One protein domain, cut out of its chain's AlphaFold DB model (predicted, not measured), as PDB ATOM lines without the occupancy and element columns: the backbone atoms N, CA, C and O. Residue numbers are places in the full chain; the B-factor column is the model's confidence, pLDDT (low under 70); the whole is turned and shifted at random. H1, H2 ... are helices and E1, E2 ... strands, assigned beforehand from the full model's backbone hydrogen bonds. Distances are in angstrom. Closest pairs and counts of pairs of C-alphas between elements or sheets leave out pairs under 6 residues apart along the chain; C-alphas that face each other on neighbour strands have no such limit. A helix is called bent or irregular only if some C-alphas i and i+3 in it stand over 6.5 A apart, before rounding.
ATOM      1  N   LEU A   2      32.870  59.810  40.947       79.25
ATOM      2  CA  LEU A   2      33.245  59.058  42.151       79.25
ATOM      3  C   LEU A   2      34.289  59.851  42.947       79.25
ATOM      4  O   LEU A   2      35.121  60.525  42.332       79.25
ATOM      5  N   ASP A   3      34.272  59.743  44.273       93.94
ATOM      6  CA  ASP A   3      35.350  60.280  45.107       93.94
ATOM      7  C   ASP A   3      36.688  59.582  44.782       93.94
ATOM      8  O   ASP A   3      36.710  58.417  44.375       93.94
ATOM      9  N   ILE A   4      37.823  60.270  44.950       94.56
ATOM     10  CA  ILE A   4      39.153  59.725  44.616       94.56
ATOM     11  C   ILE A   4      39.410  58.423  45.386       94.56
ATOM     12  O   ILE A   4      39.920  57.452  44.819       94.56
ATOM     13  N   LYS A   5      39.008  58.358  46.662       94.88
ATOM     14  CA  LYS A   5      39.166  57.150  47.479       94.88
ATOM     15  C   LYS A   5      38.337  55.991  46.932       94.88
ATOM     16  O   LYS A   5      38.813  54.853  46.909       94.88
ATOM     17  N   GLU A   6      37.117  56.266  46.478       94.56
ATOM     18  CA  GLU A   6      36.240  55.262  45.873       94.56
ATOM     19  C   GLU A   6      36.821  54.739  44.556       94.56
ATOM     20  O   GLU A   6      36.836  53.528  44.338       94.56
ATOM     21  N   GLN A   7      37.372  55.623  43.716       94.25
ATOM     22  CA  GLN A   7      38.017  55.244  42.454       94.25
ATOM     23  C   GLN A   7      39.218  54.321  42.678       94.25
ATOM     24  O   GLN A   7      39.306  53.267  42.044       94.25
ATOM     25  N   ILE A   8      40.109  54.676  43.610       94.75
ATOM     26  CA  ILE A   8      41.280  53.856  43.959       94.75
ATOM     27  C   ILE A   8      40.829  52.491  44.483       94.75
ATOM     28  O   ILE A   8      41.290  51.456  44.002       94.75
ATOM     29  N   THR A   9      39.882  52.479  45.426       95.25
ATOM     30  CA  THR A   9      39.365  51.240  46.024       95.25
ATOM     31  C   THR A   9      38.757  50.320  44.964       95.25
ATOM     32  O   THR A   9      39.042  49.120  44.929       95.25
ATOM     33  N   LEU A  10      37.942  50.873  44.063       95.19
ATOM     34  CA  LEU A  10      37.339  50.123  42.967       95.19
ATOM     35  C   LEU A  10      38.403  49.585  41.999       95.19
ATOM     36  O   LEU A  10      38.333  48.421  41.605       95.19
ATOM     37  N   GLY A  11      39.404  50.400  41.659       92.56
ATOM     38  CA  GLY A  11      40.526  50.016  40.804       92.56
ATOM     39  C   GLY A  11      41.322  48.839  41.371       92.56
ATOM     40  O   GLY A  11      41.508  47.835  40.681       92.56
ATOM     41  N   MET A  12      41.709  48.906  42.648       93.56
ATOM     42  CA  MET A  12      42.426  47.821  43.334       93.56
ATOM     43  C   MET A  12      41.599  46.533  43.382       93.56
ATOM     44  O   MET A  12      42.099  45.456  43.056       93.56
ATOM     45  N   ASN A  13      40.309  46.631  43.711       94.94
ATOM     46  CA  ASN A  13      39.413  45.474  43.721       94.94
ATOM     47  C   ASN A  13      39.270  44.840  42.329       94.94
ATOM     48  O   ASN A  13      39.238  43.614  42.201       94.94
ATOM     49  N   ASN A  14      39.200  45.654  41.275       90.69
ATOM     50  CA  ASN A  14      39.155  45.162  39.900       90.69
ATOM     51  C   ASN A  14      40.459  44.462  39.501       90.69
ATOM     52  O   ASN A  14      40.406  43.421  38.841       90.69
ATOM     53  N   TYR A  15      41.603  44.989  39.939       89.69
ATOM     54  CA  TYR A  15      42.908  44.369  39.728       89.69
ATOM     55  C   TYR A  15      43.020  43.008  40.430       89.69
ATOM     56  O   TYR A  15      43.349  42.018  39.780       89.69
ATOM     57  N   ILE A  16      42.631  42.907  41.706       90.38
ATOM     58  CA  ILE A  16      42.612  41.632  42.451       90.38
ATOM     59  C   ILE A  16      41.733  40.600  41.733       90.38
ATOM     60  O   ILE A  16      42.163  39.482  41.458       90.38
ATOM     61  N   LYS A  17      40.513  40.992  41.342       91.19
ATOM     62  CA  LYS A  17      39.607  40.111  40.591       91.19
ATOM     63  C   LYS A  17      40.205  39.663  39.255       91.19
ATOM     64  O   LYS A  17      39.923  38.553  38.811       91.19
ATOM     65  N   ARG A  18      40.986  40.517  38.584       88.75
ATOM     66  CA  ARG A  18      41.697  40.161  37.346       88.75
ATOM     67  C   ARG A  18      42.768  39.107  37.613       88.75
ATOM     68  O   ARG A  18      42.807  38.124  36.879       88.75
ATOM     69  N   VAL A  19      43.577  39.279  38.656       89.19
ATOM     70  CA  VAL A  19      44.616  38.313  39.050       89.19
ATOM     71  C   VAL A  19      44.013  36.939  39.357       89.19
ATOM     72  O   VAL A  19      44.499  35.934  38.841       89.19
ATOM     73  N   GLU A  20      42.906  36.879  40.099       90.50
ATOM     74  CA  GLU A  20      42.237  35.601  40.394       90.50
ATOM     75  C   GLU A  20      41.718  34.904  39.127       90.50
ATOM     76  O   GLU A  20      41.938  33.707  38.936       90.50
ATOM     77  N   ARG A  21      41.098  35.649  38.201       91.81
ATOM     78  CA  ARG A  21      40.664  35.080  36.912       91.81
ATOM     79  C   ARG A  21      41.838  34.557  36.090       91.81
ATOM     80  O   ARG A  21      41.728  33.492  35.490       91.81
ATOM     81  N   ILE A  22      42.950  35.293  36.065       90.88
ATOM     82  CA  ILE A  22      44.182  34.875  35.386       90.88
ATOM     83  C   ILE A  22      44.687  33.562  35.954       90.88
ATOM     84  O   ILE A  22      44.987  32.660  35.182       90.88
ATOM     85  N   LYS A  23      44.742  33.435  37.280       91.06
ATOM     86  CA  LYS A  23      45.180  32.208  37.940       91.06
ATOM     87  C   LYS A  23      44.348  31.010  37.482       91.06
ATOM     88  O   LYS A  23      44.922  29.997  37.099       91.06
ATOM     89  N   THR A  24      43.019  31.134  37.459       91.62
ATOM     90  CA  THR A  24      42.132  30.062  36.978       91.62
ATOM     91  C   THR A  24      42.393  29.710  35.512       91.62
ATOM     92  O   THR A  24      42.611  28.541  35.202       91.62
ATOM     93  N   ILE A  25      42.431  30.710  34.623       93.12
ATOM     94  CA  ILE A  25      42.676  30.510  33.182       93.12
ATOM     95  C   ILE A  25      44.044  29.861  32.949       93.12
ATOM     96  O   ILE A  25      44.197  28.977  32.113       93.12
ATOM     97  N   TYR A  26      45.054  30.295  33.692       92.94
ATOM     98  CA  TYR A  26      46.414  29.821  33.513       92.94
ATOM     99  C   TYR A  26      46.593  28.373  33.994       92.94
ATOM    100  O   TYR A  26      47.306  27.605  33.355       92.94
ATOM    101  N   VAL A  27      45.892  27.956  35.055       92.31
ATOM    102  CA  VAL A  27      45.839  26.541  35.472       92.31
ATOM    103  C   VAL A  27      45.191  25.664  34.395       92.31
ATOM    104  O   VAL A  27      45.726  24.605  34.081       92.31
ATOM    105  N   GLU A  28      44.088  26.118  33.790       92.44
ATOM    106  CA  GLU A  28      43.437  25.423  32.666       92.44
ATOM    107  C   GLU A  28      44.396  25.262  31.472       92.44
ATOM    108  O   GLU A  28      44.509  24.179  30.895       92.44
ATOM    109  N   LEU A  29      45.151  26.315  31.142       93.75
ATOM    110  CA  LEU A  29      46.150  26.285  30.072       93.75
ATOM    111  C   LEU A  29      47.294  25.307  30.352       93.75
ATOM    112  O   LEU A  29      47.670  24.540  29.464       93.75
ATOM    113  N   LEU A  30      47.842  25.316  31.570       94.06
ATOM    114  CA  LEU A  30      48.899  24.385  31.964       94.06
ATOM    115  C   LEU A  30      48.429  22.932  31.889       94.06
ATOM    116  O   LEU A  30      49.179  22.071  31.434       94.06
ATOM    117  N   GLU A  31      47.187  22.660  32.287       92.56
ATOM    118  CA  GLU A  31      46.622  21.316  32.196       92.56
ATOM    119  C   GLU A  31      46.479  20.859  30.743       92.56
ATOM    120  O   GLU A  31      46.855  19.736  30.401       92.56
ATOM    121  N   LYS A  32      46.025  21.756  29.862       90.38
ATOM    122  CA  LYS A  32      45.982  21.499  28.420       90.38
ATOM    123  C   LYS A  32      47.378  21.215  27.858       90.38
ATOM    124  O   LYS A  32      47.540  20.296  27.065       90.38
ATOM    125  N   ALA A  33      48.395  21.960  28.295       92.69
ATOM    126  CA  ALA A  33      49.774  21.731  27.869       92.69
ATOM    127  C   ALA A  33      50.351  20.398  28.363       92.69
ATOM    128  O   ALA A  33      51.119  19.757  27.646       92.69
ATOM    129  N   ARG A  34      49.970  19.982  29.574       91.50
ATOM    130  CA  ARG A  34      50.402  18.733  30.210       91.50
ATOM    131  C   ARG A  34      49.775  17.491  29.577       91.50
ATOM    132  O   ARG A  34      50.431  16.460  29.506       91.50
ATOM    133  N   THR A  35      48.510  17.587  29.183       92.19
ATOM    134  CA  THR A  35      47.724  16.462  28.646       92.19
ATOM    135  C   THR A  35      47.839  16.308  27.131       92.19
ATOM    136  O   THR A  35      47.405  15.299  26.584       92.19
ATOM    137  N   ASP A  36      48.434  17.282  26.442       92.19
ATOM    138  CA  ASP A  36      48.697  17.199  25.012       92.19
ATOM    139  C   ASP A  36      49.837  16.213  24.706       92.19
ATOM    140  O   ASP A  36      50.986  16.409  25.108       92.19
ATOM    141  N   GLU A  37      49.530  15.173  23.935       91.62
ATOM    142  CA  GLU A  37      50.487  14.135  23.520       91.62
ATOM    143  C   GLU A  37      51.200  14.469  22.199       91.62
ATOM    144  O   GLU A  37      52.007  13.681  21.710       91.62
ATOM    145  N   SER A  38      50.920  15.628  21.592       92.62
ATOM    146  CA  SER A  38      51.537  15.996  20.320       92.62
ATOM    147  C   SER A  38      53.021  16.349  20.481       92.62
ATOM    148  O   SER A  38      53.461  16.888  21.501       92.62
ATOM    149  N   GLU A  39      53.793  16.117  19.419       90.50
ATOM    150  CA  GLU A  39      55.203  16.528  19.316       90.50
ATOM    151  C   GLU A  39      55.369  18.052  19.142       90.50
ATOM    152  O   GLU A  39      56.489  18.569  19.089       90.50
ATOM    153  N   GLN A  40      54.267  18.803  19.020       91.56
ATOM    154  CA  GLN A  40      54.324  20.254  18.883       91.56
ATOM    155  C   GLN A  40      54.806  20.876  20.189       91.56
ATOM    156  O   GLN A  40      54.291  20.589  21.266       91.56
ATOM    157  N   LYS A  41      55.778  21.786  20.099       95.06
ATOM    158  CA  LYS A  41      56.298  22.498  21.274       95.06
ATOM    159  C   LYS A  41      55.350  23.577  21.793       95.06
ATOM    160  O   LYS A  41      55.375  23.899  22.982       95.06
ATOM    161  N   VAL A  42      54.543  24.142  20.899       96.69
ATOM    162  CA  VAL A  42      53.542  25.163  21.205       96.69
ATOM    163  C   VAL A  42      52.170  24.639  20.816       96.69
ATOM    164  O   VAL A  42      51.964  24.198  19.689       96.69
ATOM    165  N   ILE A  43      51.229  24.721  21.750       96.12
ATOM    166  CA  ILE A  43      49.834  24.357  21.516       96.12
ATOM    167  C   ILE A  43      49.055  25.632  21.249       96.12
ATOM    168  O   ILE A  43      48.936  26.490  22.128       96.12
ATOM    169  N   MET A  44      48.509  25.739  20.043       95.06
ATOM    170  CA  MET A  44      47.686  26.874  19.641       95.06
ATOM    171  C   MET A  44      46.289  26.787  20.263       95.06
ATOM    172  O   MET A  44      45.670  25.722  20.335       95.06
ATOM    173  N   ILE A  45      45.770  27.925  20.716       95.06
ATOM    174  CA  ILE A  45      44.430  28.041  21.288       95.06
ATOM    175  C   ILE A  45      43.455  28.433  20.178       95.06
ATOM    176  O   ILE A  45      43.308  29.603  19.834       95.06
ATOM    177  N   SER A  46      42.793  27.425  19.612       92.00
ATOM    178  CA  SER A  46      41.729  27.593  18.616       92.00
ATOM    179  C   SER A  46      40.334  27.741  19.229       92.00
ATOM    180  O   SER A  46      39.447  28.283  18.575       92.00
ATOM    181  N   ASP A  47      40.143  27.282  20.471       94.44
ATOM    182  CA  ASP A  47      38.876  27.397  21.196       94.44
ATOM    183  C   ASP A  47      38.520  28.869  21.441       94.44
ATOM    184  O   ASP A  47      39.282  29.605  22.076       94.44
ATOM    185  N   LYS A  48      37.365  29.291  20.918       94.38
ATOM    186  CA  LYS A  48      36.960  30.700  20.895       94.38
ATOM    187  C   LYS A  48      36.716  31.258  22.296       94.38
ATOM    188  O   LYS A  48      37.124  32.384  22.588       94.38
ATOM    189  N   ASP A  49      36.098  30.473  23.172       94.12
ATOM    190  CA  ASP A  49      35.762  30.908  24.526       94.12
ATOM    191  C   ASP A  49      37.022  31.084  25.379       94.12
ATOM    192  O   ASP A  49      37.173  32.086  26.085       94.12
ATOM    193  N   LEU A  50      37.956  30.137  25.297       94.44
ATOM    194  CA  LEU A  50      39.249  30.222  25.964       94.44
ATOM    195  C   LEU A  50      40.096  31.366  25.395       94.44
ATOM    196  O   LEU A  50      40.677  32.128  26.169       94.44
ATOM    197  N   PHE A  51      40.117  31.546  24.072       95.56
ATOM    198  CA  PHE A  51      40.782  32.679  23.424       95.56
ATOM    199  C   PHE A  51      40.268  34.016  23.984       95.56
ATOM    200  O   PHE A  51      41.048  34.847  24.455       95.56
ATOM    201  N   ASP A  52      38.948  34.205  24.013       94.00
ATOM    202  CA  ASP A  52      38.310  35.432  24.490       94.00
ATOM    203  C   ASP A  52      38.563  35.683  25.985       94.00
ATOM    204  O   ASP A  52      38.786  36.828  26.402       94.00
ATOM    205  N   LYS A  53      38.565  34.622  26.805       93.56
ATOM    206  CA  LYS A  53      38.944  34.698  28.225       93.56
ATOM    207  C   LYS A  53      40.385  35.172  28.385       93.56
ATOM    208  O   LYS A  53      40.643  36.017  29.248       93.56
ATOM    209  N   ILE A  54      41.312  34.661  27.576       94.69
ATOM    210  CA  ILE A  54      42.721  35.060  27.629       94.69
ATOM    211  C   ILE A  54      42.867  36.521  27.218       94.69
ATOM    212  O   ILE A  54      43.433  37.290  27.990       94.69
ATOM    213  N   ILE A  55      42.298  36.947  26.085       94.00
ATOM    214  CA  ILE A  55      42.366  38.350  25.641       94.00
ATOM    215  C   ILE A  55      41.829  39.301  26.713       94.00
ATOM    216  O   ILE A  55      42.503  40.266  27.068       94.00
ATOM    217  N   ARG A  56      40.670  38.995  27.306       90.12
ATOM    218  CA  ARG A  56      40.058  39.836  28.347       90.12
ATOM    219  C   ARG A  56      40.946  40.022  29.580       90.12
ATOM    220  O   ARG A  56      40.839  41.037  30.263       90.12
ATOM    221  N   ASN A  57      41.774  39.035  29.917       90.06
ATOM    222  CA  ASN A  57      42.538  39.041  31.164       90.06
ATOM    223  C   ASN A  57      44.033  39.338  30.967       90.06
ATOM    224  O   ASN A  57      44.645  39.943  31.848       90.06
ATOM    225  N   PHE A  58      44.609  38.999  29.817       89.94
ATOM    226  CA  PHE A  58      46.019  39.222  29.491       89.94
ATOM    227  C   PHE A  58      46.238  40.317  28.443       89.94
ATOM    228  O   PHE A  58      47.254  40.989  28.507       89.94
ATOM    229  N   GLY A  59      45.290  40.594  27.544       84.31
ATOM    230  CA  GLY A  59      45.475  41.496  26.394       84.31
ATOM    231  C   GLY A  59      45.700  42.984  26.705       84.31
ATOM    232  O   GLY A  59      45.741  43.783  25.775       84.31
ATOM    233  N   GLY A  60      45.829  43.373  27.979       72.06
ATOM    234  CA  GLY A  60      46.239  44.706  28.449       72.06
ATOM    235  C   GLY A  60      45.213  45.826  28.246       72.06
ATOM    236  O   GLY A  60      44.860  46.501  29.208       72.06
ATOM    237  N   ALA A  61      44.723  45.988  27.019       80.94
ATOM    238  CA  ALA A  61      43.769  47.010  26.590       80.94
ATOM    239  C   ALA A  61      42.849  46.547  25.438       80.94
ATOM    240  O   ALA A  61      42.032  47.327  24.955       80.94
ATOM    241  N   LEU A  62      42.981  45.302  24.969       89.75
ATOM    242  CA  LEU A  62      42.129  44.770  23.908       89.75
ATOM    243  C   LEU A  62      40.700  44.541  24.419       89.75
ATOM    244  O   LEU A  62      40.478  43.735  25.324       89.75
ATOM    245  N   ASP A  63      39.736  45.219  23.797       89.56
ATOM    246  CA  ASP A  63      38.311  45.044  24.066       89.56
ATOM    247  C   ASP A  63      37.643  44.298  22.909       89.56
ATOM    248  O   ASP A  63      37.395  44.855  21.839       89.56
ATOM    249  N   LYS A  64      37.355  43.016  23.135       87.88
ATOM    250  CA  LYS A  64      36.698  42.157  22.145       87.88
ATOM    251  C   LYS A  64      35.255  42.581  21.857       87.88
ATOM    252  O   LYS A  64      34.773  42.320  20.763       87.88
ATOM    253  N   ASP A  65      34.575  43.187  22.831       90.69
ATOM    254  CA  ASP A  65      33.160  43.539  22.718       90.69
ATOM    255  C   ASP A  65      33.006  44.859  21.933       90.69
ATOM    256  O   ASP A  65      31.991  45.074  21.272       90.69
ATOM    257  N   ALA A  66      34.040  45.712  21.952       93.94
ATOM    258  CA  ALA A  66      34.122  46.942  21.160       93.94
ATOM    259  C   ALA A  66      34.863  46.785  19.816       93.94
ATOM    260  O   ALA A  66      34.822  47.691  18.977       93.94
ATOM    261  N   ALA A  67      35.571  45.674  19.592       94.75
ATOM    262  CA  ALA A  67      36.341  45.458  18.372       94.75
ATOM    263  C   ALA A  67      35.432  45.326  17.137       94.75
ATOM    264  O   ALA A  67      34.472  44.562  17.119       94.75
ATOM    265  N   LYS A  68      35.786  46.028  16.052       96.62
ATOM    266  CA  LYS A  68      35.069  45.936  14.765       96.62
ATOM    267  C   LYS A  68      35.176  44.549  14.116       96.62
ATOM    268  O   LYS A  68      34.301  44.157  13.348       96.62
ATOM    269  N   TYR A  69      36.269  43.842  14.379       94.75
ATOM    270  CA  TYR A  69      36.575  42.533  13.815       94.75
ATOM    271  C   TYR A  69      36.874  41.552  14.942       94.75
ATOM    272  O   TYR A  69      37.358  41.952  16.001       94.75
ATOM    273  N   ASP A  70      36.639  40.266  14.691       94.31
ATOM    274  CA  ASP A  70      37.022  39.220  15.632       94.31
ATOM    275  C   ASP A  70      38.541  39.243  15.858       94.31
ATOM    276  O   ASP A  70      39.328  39.075  14.923       94.31
ATOM    277  N   LEU A  71      38.960  39.424  17.110       95.06
ATOM    278  CA  LEU A  71      40.367  39.484  17.491       95.06
ATOM    279  C   LEU A  71      41.134  38.191  17.167       95.06
ATOM    280  O   LEU A  71      42.331  38.275  16.914       95.06
ATOM    281  N   GLN A  72      40.480  37.027  17.065       94.50
ATOM    282  CA  GLN A  72      41.127  35.777  16.625       94.50
ATOM    283  C   GLN A  72      41.537  35.811  15.140       94.50
ATOM    284  O   GLN A  72      42.379  35.038  14.677       94.50
ATOM    285  N   THR A  73      40.992  36.751  14.361       93.12
ATOM    286  CA  THR A  73      41.458  36.998  12.988       93.12
ATOM    287  C   THR A  73      42.760  37.797  12.955       93.12
ATOM    288  O   THR A  73      43.501  37.666  11.985       93.12
TER     289      THR A  73
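What this domain is: This is residues 2 to 73 of the 387 residues of an uncharacterized protein of Clostridiales bacterium (UniProt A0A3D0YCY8). One long helix, H1, makes the length of the model, and after it the chain turns at the far end and folds back, so that the short helix H2 packs slantwise on part of H1, roughly halfway along it. The first part of H1 sticks out as an arm, with residues 3 to 9 and 11 to 16 standing free; residues 34 to 40 of the turn at the other end stand free too, and the closing stretch, residues 59 to 73, loops away on the side of H2 that is turned from H1. The printed part has 72 residues with two named helices and one named strand, in the order H1, E1, H2; E1 pairs with no named strand, and the class is mostly helix. The whole is loose, with a radius of gyration of the C-alphas of 15.8 A, and its outline is flat, spanning 54 by 29 by 16 A.

Where its parts are: The printed part begins at Leu 2, and helix H1 follows at once, residues 4 to 35, with C-alpha 4 at (39.153, 59.725, 44.616) and C-alpha 35 at (47.724, 16.462, 28.646). It is the longest helix, with 32 residues, and measures 46.9 A from first to last C-alpha. Its N-to-C direction is (0.23, -0.89, -0.39), and y falls from its first C-alpha to its last. After a short link of 6 residues comes strand E1, residues 42 to 44, from Val 42 to Met 44. A tight link of 3 residues then joins E1 to helix H2, residues 48 to 58, which is 15.1 A long from first to last C-alpha. H2 begins with C-alpha 48 at (36.960, 30.700, 20.895) and ends with C-alpha 58 at (46.019, 39.222, 29.491). Residues 59 to 73 hold no named element, and the last printed C-alpha, that of Thr 73, is at (41.458, 36.998, 12.988).

How they stand to each other: H1 and H2 touch, with 8 pairs of C-alphas within 8 A. H1 touches H2 with residues 18 to 25 alone. The closest C-alphas of the two helices are those of Ile 22 and Asn 57, 6.2 A apart. Their lines stand at a steep tilt of 46 degrees, and they run opposite ways. Their centres are 12.1 A apart. H1 and E1 have 1 pair of C-alphas within 8 A, those of Ala 33 and Ile 43, 6.9 A apart, while their centres are 22.3 A apart. E1 and H2 are apart, though they follow each other in the chain. In H1 and H2 every pair of O i and N i+4 is within hydrogen-bond range. Neither helix is bent or irregular.

The domain as a whole: The two C-alphas farthest apart are those of Asp 3 and Glu 39, at 54.5 A. The first and last printed C-alphas, those of Leu 2 and Thr 73, are 37.5 A apart. Without the stretches that stand free, the body has 52 residues and spans 43 by 30 by 15 A, with a radius of gyration of 12.4 A. The C-alphas of residues 59 to 73 lie 7 to 19 A from the mean of the C-alphas. The printed part has no cut, and neither of the two links is long. The mean pLDDT of the printed part is 92.1, and no printed residue is under 70.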